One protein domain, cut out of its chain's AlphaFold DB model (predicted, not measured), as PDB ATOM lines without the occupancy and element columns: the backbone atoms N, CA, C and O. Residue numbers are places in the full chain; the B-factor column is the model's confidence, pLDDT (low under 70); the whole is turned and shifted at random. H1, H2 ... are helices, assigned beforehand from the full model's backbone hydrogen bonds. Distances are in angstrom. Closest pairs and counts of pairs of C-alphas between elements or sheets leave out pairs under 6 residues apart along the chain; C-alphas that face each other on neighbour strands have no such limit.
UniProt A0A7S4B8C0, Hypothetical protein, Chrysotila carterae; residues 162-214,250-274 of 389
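This is residues 162 to 214 and 250 to 274 of the 389 residues of the protein "Hypothetical protein" of Chrysotila carterae (UniProt A0A7S4B8C0). One long helix, H1, and a shorter one, H2, meet near their ends as an L, with H1 as the long arm. The short helix H3 packs on H2, and the unnamed stretch of residues 262 to 274 then folds back along H1, whose residues 163 to 170 stick out free. The printed part has 78 residues, with three named helices in the order H1, H2, H3 and no named strand: the class is all helix. It is extended, with a radius of gyration of the C-alphas of 18.3 A and spans of 64 by 25 by 15 A.

H1, residues 163 to 195, is close to but not clearly touching H2, residues 197 to 214; their closest C-alphas, those of Leu 193 and Phe 199, are 6.7 A apart. Their lines are about perpendicular, at 83 degrees. H2 and H3, residues 250 to 261, touch, and their closest C-alphas, those of Thr 207 and Ala 250, are 7.0 A apart. These two run opposite ways at a steep tilt of 43 degrees. H1 and H3 are near each other, with 5 pairs of C-alphas within 10 A but no pair within 8 A. In H1, H2 and H3 every O i to N i+4 pair is within hydrogen-bond range.

H1 begins at C-alpha 163 (18.106, 7.605, 23.473) and is 48.4 A long from first to last C-alpha. H2 begins at C-alpha 197 (-16.031, 39.634, -2.748) and is 26.1 A long. H3, 16.3 A long, ends at C-alpha 261 (-18.583, 29.102, 2.413).

The two C-alphas farthest apart, those of Asp 162 and Ser 212, are 64.4 A apart. Residues 162 to 170 stand free; without them the body spans 51 by 24 by 15 A. The link from H1 to H2 is tight. Residues 215 to 249 are not printed, and C-alphas 214 and 250 across the cut are 11.8 A apart. The mean pLDDT of the printed part is 79.6; residues 214, 250, 253 and 255 to 267 are under 70.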
ATOM      1  N   ASP A 162      19.932   8.035  27.761       86.38
ATOM      2  CA  ASP A 162      18.915   7.151  27.208       86.38
ATOM      3  C   ASP A 162      18.299   7.810  25.959       86.38
ATOM      4  O   ASP A 162      17.665   8.871  26.014       86.38
ATOM      5  N   VAL A 163      18.531   7.168  24.811       86.00
ATOM      6  CA  VAL A 163      18.106   7.605  23.473       86.00
ATOM      7  C   VAL A 163      16.601   7.874  23.428       86.00
ATOM      8  O   VAL A 163      16.148   8.744  22.684       86.00
ATOM      9  N   ARG A 164      15.817   7.188  24.266       87.25
ATOM     10  CA  ARG A 164      14.362   7.351  24.347       87.25
ATOM     11  C   ARG A 164      13.957   8.781  24.694       87.25
ATOM     12  O   ARG A 164      13.029   9.306  24.082       87.25
ATOM     13  N   PHE A 165      14.668   9.436  25.614       89.25
ATOM     14  CA  PHE A 165      14.374  10.827  25.969       89.25
ATOM     15  C   PHE A 165      14.689  11.779  24.823       89.25
ATOM     16  O   PHE A 165      13.919  12.698  24.564       89.25
ATOM     17  N   VAL A 166      15.788  11.540  24.104       88.81
ATOM     18  CA  VAL A 166      16.156  12.352  22.938       88.81
ATOM     19  C   VAL A 166      15.080  12.229  21.862       88.81
ATOM     20  O   VAL A 166      14.591  13.240  21.365       88.81
ATOM     21  N   VAL A 167      14.638  11.005  21.564       89.62
ATOM     22  CA  VAL A 167      13.552  10.757  20.606       89.62
ATOM     23  C   VAL A 167      12.253  11.430  21.055       89.62
ATOM     24  O   VAL A 167      11.606  12.096  20.249       89.62
ATOM     25  N   PHE A 168      11.891  11.327  22.336       91.00
ATOM     26  CA  PHE A 168      10.707  11.990  22.888       91.00
ATOM     27  C   PHE A 168      10.770  13.517  22.735       91.00
ATOM     28  O   PHE A 168       9.807  14.126  22.268       91.00
ATOM     29  N   LEU A 169      11.906  14.138  23.065       90.44
ATOM     30  CA  LEU A 169      12.098  15.583  22.929       90.44
ATOM     31  C   LEU A 169      12.037  16.037  21.469       90.44
ATOM     32  O   LEU A 169      11.420  17.060  21.173       90.44
ATOM     33  N   VAL A 170      12.619  15.265  20.549       92.75
ATOM     34  CA  VAL A 170      12.544  15.546  19.110       92.75
ATOM     35  C   VAL A 170      11.099  15.459  18.617       92.75
ATOM     36  O   VAL A 170      10.634  16.365  17.926       92.75
ATOM     37  N   VAL A 171      10.353  14.421  19.008       92.69
ATOM     38  CA  VAL A 171       8.932  14.268  18.652       92.69
ATOM     39  C   VAL A 171       8.097  15.428  19.198       92.69
ATOM     40  O   VAL A 171       7.263  15.974  18.472       92.69
ATOM     41  N   LEU A 172       8.342  15.848  20.439       92.31
ATOM     42  CA  LEU A 172       7.668  16.993  21.050       92.31
ATOM     43  C   LEU A 172       7.992  18.291  20.298       92.31
ATOM     44  O   LEU A 172       7.078  19.037  19.952       92.31
ATOM     45  N   ALA A 173       9.262  18.540  19.977       92.75
ATOM     46  CA  ALA A 173       9.678  19.727  19.233       92.75
ATOM     47  C   ALA A 173       9.027  19.784  17.841       92.75
ATOM     48  O   ALA A 173       8.444  20.803  17.465       92.75
ATOM     49  N   VAL A 174       9.046  18.671  17.100       92.94
ATOM     50  CA  VAL A 174       8.374  18.563  15.796       92.94
ATOM     51  C   VAL A 174       6.867  18.788  15.938       92.94
ATOM     52  O   VAL A 174       6.276  19.499  15.129       92.94
ATOM     53  N   SER A 175       6.245  18.239  16.981       92.62
ATOM     54  CA  SER A 175       4.824  18.427  17.287       92.62
ATOM     55  C   SER A 175       4.467  19.901  17.531       92.62
ATOM     56  O   SER A 175       3.463  20.387  17.009       92.62
ATOM     57  N   VAL A 176       5.306  20.640  18.266       92.00
ATOM     58  CA  VAL A 176       5.125  22.085  18.492       92.00
ATOM     59  C   VAL A 176       5.244  22.857  17.180       92.00
ATOM     60  O   VAL A 176       4.377  23.667  16.860       92.00
ATOM     61  N   VAL A 177       6.270  22.572  16.376       92.12
ATOM     62  CA  VAL A 177       6.453  23.222  15.069       92.12
ATOM     63  C   VAL A 177       5.262  22.945  14.145       92.12
ATOM     64  O   VAL A 177       4.750  23.865  13.509       92.12
ATOM     65  N   GLN A 178       4.759  21.707  14.110       88.62
ATOM     66  CA  GLN A 178       3.559  21.351  13.350       88.62
ATOM     67  C   GLN A 178       2.335  22.160  13.793       88.62
ATOM     68  O   GLN A 178       1.621  22.682  12.937       88.62
ATOM     69  N   TYR A 179       2.114  22.299  15.101       89.38
ATOM     70  CA  TYR A 179       1.009  23.090  15.647       89.38
ATOM     71  C   TYR A 179       1.095  24.563  15.216       89.38
ATOM     72  O   TYR A 179       0.111  25.139  14.744       89.38
ATOM     73  N   LEU A 180       2.288  25.159  15.291       89.81
ATOM     74  CA  LEU A 180       2.511  26.544  14.866       89.81
ATOM     75  C   LEU A 180       2.273  26.730  13.360       89.81
ATOM     76  O   LEU A 180       1.573  27.662  12.957       89.81
ATOM     77  N   ILE A 181       2.789  25.818  12.528       88.25
ATOM     78  CA  ILE A 181       2.585  25.845  11.071       88.25
ATOM     79  C   ILE A 181       1.096  25.712  10.723       88.25
ATOM     80  O   ILE A 181       0.613  26.404   9.827       88.25
ATOM     81  N   GLN A 182       0.346  24.852  11.418       85.00
ATOM     82  CA  GLN A 182      -1.101  24.712  11.209       85.00
ATOM     83  C   GLN A 182      -1.846  26.014  11.524       85.00
ATOM     84  O   GLN A 182      -2.682  26.450  10.727       85.00
ATOM     85  N   GLY A 183      -1.496  26.674  12.633       86.44
ATOM     86  CA  GLY A 183      -2.049  27.979  12.992       86.44
ATOM     87  C   GLY A 183      -1.786  29.043  11.924       86.44
ATOM     88  O   GLY A 183      -2.714  29.733  11.497       86.44
ATOM     89  N   GLN A 184      -0.548  29.124  11.427       87.31
ATOM     90  CA  GLN A 184      -0.174  30.060  10.360       87.31
ATOM     91  C   GLN A 184      -0.924  29.781   9.052       87.31
ATOM     92  O   GLN A 184      -1.474  30.701   8.449       87.31
ATOM     93  N   ARG A 185      -1.010  28.513   8.624       84.75
ATOM     94  CA  ARG A 185      -1.757  28.125   7.415       84.75
ATOM     95  C   ARG A 185      -3.217  28.553   7.498       84.75
ATOM     96  O   ARG A 185      -3.731  29.146   6.554       84.75
ATOM     97  N   ARG A 186      -3.870  28.298   8.634       81.69
ATOM     98  CA  ARG A 186      -5.266  28.687   8.848       81.69
ATOM     99  C   ARG A 186      -5.442  30.204   8.813       81.69
ATOM    100  O   ARG A 186      -6.374  30.684   8.173       81.69
ATOM    101  N   ALA A 187      -4.544  30.959   9.448       85.50
ATOM    102  CA  ALA A 187      -4.585  32.421   9.424       85.50
ATOM    103  C   ALA A 187      -4.477  32.974   7.994       85.50
ATOM    104  O   ALA A 187      -5.283  33.821   7.606       85.50
ATOM    105  N   ASN A 188      -3.553  32.438   7.192       85.56
ATOM    106  CA  ASN A 188      -3.377  32.836   5.795       85.56
ATOM    107  C   ASN A 188      -4.630  32.534   4.960       85.56
ATOM    108  O   ASN A 188      -5.106  33.402   4.230       85.56
ATOM    109  N   VAL A 189      -5.225  31.344   5.112       83.19
ATOM    110  CA  VAL A 189      -6.465  30.992   4.400       83.19
ATOM    111  C   VAL A 189      -7.609  31.922   4.806       83.19
ATOM    112  O   VAL A 189      -8.270  32.483   3.936       83.19
ATOM    113  N   ILE A 190      -7.798  32.192   6.101       81.88
ATOM    114  CA  ILE A 190      -8.834  33.128   6.568       81.88
ATOM    115  C   ILE A 190      -8.632  34.524   5.962       81.88
ATOM    116  O   ILE A 190      -9.605  35.151   5.549       81.88
ATOM    117  N   GLN A 191      -7.394  35.013   5.867       82.44
ATOM    118  CA  GLN A 191      -7.114  36.301   5.225       82.44
ATOM    119  C   GLN A 191      -7.495  36.298   3.740       82.44
ATOM    120  O   GLN A 191      -8.162  37.227   3.281       82.44
ATOM    121  N   THR A 192      -7.159  35.236   3.003       82.00
ATOM    122  CA  THR A 192      -7.574  35.114   1.596       82.00
ATOM    123  C   THR A 192      -9.096  35.054   1.449       82.00
ATOM    124  O   THR A 192      -9.649  35.724   0.578       82.00
ATOM    125  N   LEU A 193      -9.807  34.357   2.340       76.94
ATOM    126  CA  LEU A 193     -11.271  34.296   2.326       76.94
ATOM    127  C   LEU A 193     -11.909  35.652   2.629       76.94
ATOM    128  O   LEU A 193     -12.835  36.054   1.929       76.94
ATOM    129  N   LYS A 194     -11.362  36.402   3.592       78.94
ATOM    130  CA  LYS A 194     -11.809  37.767   3.921       78.94
ATOM    131  C   LYS A 194     -11.696  38.735   2.743       78.94
ATOM    132  O   LYS A 194     -12.487  39.674   2.639       78.94
ATOM    133  N   SER A 195     -10.730  38.501   1.858       81.75
ATOM    134  CA  SER A 195     -10.537  39.307   0.653       81.75
ATOM    135  C   SER A 195     -11.521  38.975  -0.482       81.75
ATOM    136  O   SER A 195     -11.743  39.816  -1.351       81.75
ATOM    137  N   LYS A 196     -12.158  37.790  -0.479       84.69
ATOM    138  CA  LYS A 196     -13.118  37.397  -1.524       84.69
ATOM    139  C   LYS A 196     -14.377  38.278  -1.458       84.69
ATOM    140  O   LYS A 196     -14.988  38.444  -0.403       84.69
ATOM    141  N   ARG A 197     -14.834  38.771  -2.617       81.19
ATOM    142  CA  ARG A 197     -16.031  39.634  -2.748       81.19
ATOM    143  C   ARG A 197     -17.296  38.987  -2.166       81.19
ATOM    144  O   ARG A 197     -18.025  39.632  -1.421       81.19
ATOM    145  N   GLN A 198     -17.498  37.698  -2.440       75.19
ATOM    146  CA  GLN A 198     -18.645  36.913  -1.959       75.19
ATOM    147  C   GLN A 198     -18.725  36.863  -0.427       75.19
ATOM    148  O   GLN A 198     -19.809  36.931   0.150       75.19
ATOM    149  N   PHE A 199     -17.570  36.787   0.235       76.38
ATOM    150  CA  PHE A 199     -17.497  36.770   1.688       76.38
ATOM    151  C   PHE A 199     -17.881  38.133   2.278       76.38
ATOM    152  O   PHE A 199     -18.676  38.201   3.211       76.38
ATOM    153  N   GLN A 200     -17.394  39.231   1.690       78.56
ATOM    154  CA  GLN A 200     -17.752  40.582   2.133       78.56
ATOM    155  C   GLN A 200     -19.242  40.891   1.955       78.56
ATOM    156  O   GLN A 200     -19.845  41.529   2.816       78.56
ATOM    157  N   GLU A 201     -19.843  40.447   0.850       81.31
ATOM    158  CA  GLU A 201     -21.277  40.622   0.598       81.31
ATOM    159  C   GLU A 201     -22.118  39.867   1.632       81.31
ATOM    160  O   GLU A 201     -23.009  40.452   2.249       81.31
ATOM    161  N   ARG A 202     -21.785  38.600   1.899       77.25
ATOM    162  CA  ARG A 202     -22.479  37.783   2.903       77.25
ATOM    163  C   ARG A 202     -22.291  38.300   4.330       77.25
ATOM    164  O   ARG A 202     -23.250  38.286   5.099       77.25
ATOM    165  N   LEU A 203     -21.109  38.815   4.672       79.19
ATOM    166  CA  LEU A 203     -20.876  39.465   5.965       79.19
ATOM    167  C   LEU A 203     -21.770  40.687   6.172       79.19
ATOM    168  O   LEU A 203     -22.338  40.858   7.249       79.19
ATOM    169  N   LYS A 204     -21.918  41.539   5.154       80.81
ATOM    170  CA  LYS A 204     -22.791  42.720   5.236       80.81
ATOM    171  C   LYS A 204     -24.249  42.328   5.480       80.81
ATOM    172  O   LYS A 204     -24.904  42.945   6.311       80.81
ATOM    173  N   VAL A 205     -24.731  41.284   4.805       83.69
ATOM    174  CA  VAL A 205     -26.095  40.766   5.003       83.69
ATOM    175  C   VAL A 205     -26.283  40.249   6.430       83.69
ATOM    176  O   VAL A 205     -27.192  40.692   7.123       83.69
ATOM    177  N   LEU A 206     -25.388  39.390   6.921       75.50
ATOM    178  CA  LEU A 206     -25.529  38.796   8.256       75.50
ATOM    179  C   LEU A 206     -25.336  39.795   9.396       75.50
ATOM    180  O   LEU A 206     -26.021  39.721  10.412       75.50
ATOM    181  N   THR A 207     -24.434  40.762   9.239       78.31
ATOM    182  CA  THR A 207     -24.294  41.852  10.218       78.31
ATOM    183  C   THR A 207     -25.548  42.726  10.267       78.31
ATOM    184  O   THR A 207     -25.961  43.121  11.358       78.31
ATOM    185  N   ALA A 208     -26.202  42.968   9.125       81.00
ATOM    186  CA  ALA A 208     -27.492  43.651   9.071       81.00
ATOM    187  C   ALA A 208     -28.618  42.817   9.710       81.00
ATOM    188  O   ALA A 208     -29.406  43.363  10.483       81.00
ATOM    189  N   GLU A 209     -28.661  41.502   9.472       81.81
ATOM    190  CA  GLU A 209     -29.615  40.584  10.113       81.81
ATOM    191  C   GLU A 209     -29.451  40.571  11.640       81.81
ATOM    192  O   GLU A 209     -30.429  40.772  12.357       81.81
ATOM    193  N   ILE A 210     -28.225  40.440  12.158       76.25
ATOM    194  CA  ILE A 210     -27.945  40.462  13.607       76.25
ATOM    195  C   ILE A 210     -28.308  41.821  14.218       76.25
ATOM    196  O   ILE A 210     -28.918  41.883  15.289       76.25
ATOM    197  N   ALA A 211     -27.978  42.924  13.537       76.81
ATOM    198  CA  ALA A 211     -28.361  44.263  13.976       76.81
ATOM    199  C   ALA A 211     -29.890  44.429  14.023       76.81
ATOM    200  O   ALA A 211     -30.419  45.007  14.978       76.81
ATOM    201  N   SER A 212     -30.604  43.876  13.038       74.88
ATOM    202  CA  SER A 212     -32.066  43.897  12.991       74.88
ATOM    203  C   SER A 212     -32.698  43.025  14.086       74.88
ATOM    204  O   SER A 212     -33.572  43.510  14.808       74.88
ATOM    205  N   ALA A 213     -32.185  41.814  14.328       74.31
ATOM    206  CA  ALA A 213     -32.657  40.908  15.375       74.31
ATOM    207  C   ALA A 213     -32.482  41.509  16.784       74.31
ATOM    208  O   ALA A 213     -33.390  41.454  17.621       74.31
ATOM    209  N   ASN A 214     -31.356  42.186  17.021       69.06
ATOM    210  CA  ASN A 214     -31.083  42.899  18.272       69.06
ATOM    211  C   ASN A 214     -31.927  44.175  18.451       69.06
ATOM    212  O   ASN A 214     -32.072  44.672  19.571       69.06
ATOM    213  N   ALA A 250     -20.960  38.710  16.575       66.69
ATOM    214  CA  ALA A 250     -20.421  38.971  15.242       66.69
ATOM    215  C   ALA A 250     -19.291  37.992  14.884       66.69
ATOM    216  O   ALA A 250     -19.322  37.393  13.811       66.69
ATOM    217  N   LYS A 251     -18.342  37.736  15.796       73.25
ATOM    218  CA  LYS A 251     -17.286  36.723  15.598       73.25
ATOM    219  C   LYS A 251     -17.840  35.304  15.449       73.25
ATOM    220  O   LYS A 251     -17.323  34.529  14.647       73.25
ATOM    221  N   ALA A 252     -18.891  34.957  16.190       72.38
ATOM    222  CA  ALA A 252     -19.559  33.665  16.065       72.38
ATOM    223  C   ALA A 252     -20.284  33.519  14.714       72.38
ATOM    224  O   ALA A 252     -20.257  32.444  14.114       72.38
ATOM    225  N   ALA A 253     -20.889  34.594  14.205       66.94
ATOM    226  CA  ALA A 253     -21.499  34.621  12.878       66.94
ATOM    227  C   ALA A 253     -20.454  34.559  11.752       66.94
ATOM    228  O   ALA A 253     -20.639  33.808  10.796       66.94
ATOM    229  N   GLU A 254     -19.323  35.260  11.896       70.50
ATOM    230  CA  GLU A 254     -18.165  35.133  11.000       70.50
ATOM    231  C   GLU A 254     -17.642  33.691  10.956       70.50
ATOM    232  O   GLU A 254     -17.366  33.165   9.880       70.50
ATOM    233  N   ALA A 255     -17.538  33.024  12.111       69.62
ATOM    234  CA  ALA A 255     -17.090  31.635  12.190       69.62
ATOM    235  C   ALA A 255     -18.063  30.660  11.504       69.62
ATOM    236  O   ALA A 255     -17.616  29.749  10.808       69.62
ATOM    237  N   LYS A 256     -19.379  30.869  11.654       69.62
ATOM    238  CA  LYS A 256     -20.415  30.080  10.963       69.62
ATOM    239  C   LYS A 256     -20.385  30.295   9.449       69.62
ATOM    240  O   LYS A 256     -20.441  29.330   8.701       69.62
ATOM    241  N   LEU A 257     -20.214  31.537   8.997       67.06
ATOM    242  CA  LEU A 257     -20.038  31.859   7.577       67.06
ATOM    243  C   LEU A 257     -18.804  31.200   6.970       67.06
ATOM    244  O   LEU A 257     -18.862  30.688   5.858       67.06
ATOM    245  N   LEU A 258     -17.679  31.232   7.684       68.62
ATOM    246  CA  LEU A 258     -16.443  30.608   7.220       68.62
ATOM    247  C   LEU A 258     -16.579  29.085   7.093       68.62
ATOM    248  O   LEU A 258     -15.937  28.513   6.220       68.62
ATOM    249  N   ALA A 259     -17.404  28.450   7.929       65.88
ATOM    250  CA  ALA A 259     -17.708  27.024   7.829       65.88
ATOM    251  C   ALA A 259     -18.666  26.695   6.666       65.88
ATOM    252  O   ALA A 259     -18.533  25.639   6.060       65.88
ATOM    253  N   GLU A 260     -19.594  27.599   6.342       67.38
ATOM    254  CA  GLU A 260     -20.579  27.423   5.264       67.38
ATOM    255  C   GLU A 260     -19.993  27.689   3.863       67.38
ATOM    256  O   GLU A 260     -20.346  27.017   2.899       67.38
ATOM    257  N   LEU A 261     -19.101  28.681   3.723       63.72
ATOM    258  CA  LEU A 261     -18.583  29.102   2.413       63.72
ATOM    259  C   LEU A 261     -17.433  28.245   1.868       63.72
ATOM    260  O   LEU A 261     -17.201  28.283   0.659       63.72
ATOM    261  N   ASP A 262     -16.678  27.544   2.716       60.31
ATOM    262  CA  ASP A 262     -15.531  26.752   2.263       60.31
ATOM    263  C   ASP A 262     -15.318  25.525   3.177       60.31
ATOM    264  O   ASP A 262     -14.708  25.644   4.246       60.31
ATOM    265  N   PRO A 263     -15.824  24.333   2.799       61.44
ATOM    266  CA  PRO A 263     -15.683  23.117   3.604       61.44
ATOM    267  C   PRO A 263     -14.231  22.608   3.678       61.44
ATOM    268  O   PRO A 263     -13.932  21.748   4.505       61.44
ATOM    269  N   ASP A 264     -13.323  23.162   2.865       60.47
ATOM    270  CA  ASP A 264     -11.887  22.857   2.871       60.47
ATOM    271  C   ASP A 264     -11.073  23.783   3.800       60.47
ATOM    272  O   ASP A 264      -9.834  23.785   3.769       60.47
ATOM    273  N   LEU A 265     -11.735  24.575   4.656       65.62
ATOM    274  CA  LEU A 265     -11.046  25.407   5.640       65.62
ATOM    275  C   LEU A 265     -10.151  24.530   6.540       65.62
ATOM    276  O   LEU A 265     -10.649  23.590   7.168       65.62
ATOM    277  N   PRO A 266      -8.842  24.836   6.672       67.62
ATOM    278  CA  PRO A 266      -7.970  24.081   7.558       67.62
ATOM    279  C   PRO A 266      -8.562  24.030   8.974       67.62
ATOM    280  O   PRO A 266      -8.968  25.082   9.496       67.62
ATOM    281  N   PRO A 267      -8.616  22.839   9.605       69.88
ATOM    282  CA  PRO A 267      -9.224  22.684  10.915       69.88
ATOM    283  C   PRO A 267      -8.522  23.573  11.941       69.88
ATOM    284  O   PRO A 267      -7.360  23.962  11.780       69.88
ATOM    285  N   VAL A 268      -9.246  23.913  13.010       74.94
ATOM    286  CA  VAL A 268      -8.660  24.607  14.164       74.94
ATOM    287  C   VAL A 268      -7.426  23.812  14.610       74.94
ATOM    288  O   VAL A 268      -7.514  22.584  14.648       74.94
ATOM    289  N   PRO A 269      -6.285  24.466  14.907       74.56
ATOM    290  CA  PRO A 269      -5.117  23.756  15.404       74.56
ATOM    291  C   PRO A 269      -5.510  23.020  16.691       74.56
ATOM    292  O   PRO A 269      -5.770  23.639  17.721       74.56
ATOM    293  N   ASP A 270      -5.619  21.698  16.591       78.25
ATOM    294  CA  ASP A 270      -6.021  20.803  17.672       78.25
ATOM    295  C   ASP A 270      -4.838  19.891  17.997       78.25
ATOM    296  O   ASP A 270      -4.128  19.401  17.111       78.25
ATOM    297  N   LEU A 271      -4.638  19.632  19.287       77.88
ATOM    298  CA  LEU A 271      -3.582  18.752  19.775       77.88
ATOM    299  C   LEU A 271      -3.757  17.329  19.237       77.88
ATOM    300  O   LEU A 271      -2.772  16.621  19.044       77.88
ATOM    301  N   LYS A 272      -4.990  16.930  18.905       79.00
ATOM    302  CA  LYS A 272      -5.313  15.590  18.394       79.00
ATOM    303  C   LYS A 272      -4.628  15.245  17.071       79.00
ATOM    304  O   LYS A 272      -4.338  14.080  16.806       79.00
ATOM    305  N   HIS A 273      -4.361  16.246  16.234       76.25
ATOM    306  CA  HIS A 273      -3.713  16.049  14.934       76.25
ATOM    307  C   HIS A 273      -2.194  16.200  14.986       76.25
ATOM    308  O   HIS A 273      -1.530  16.091  13.955       76.25
ATOM    309  N   THR A 274      -1.636  16.445  16.170       84.44
ATOM    310  CA  THR A 274      -0.191  16.517  16.345       84.44
ATOM    311  C   THR A 274       0.431  15.125  16.353       84.44
ATOM    312  O   THR A 274      -0.170  14.153  16.820       84.44
TER     313      THR A 274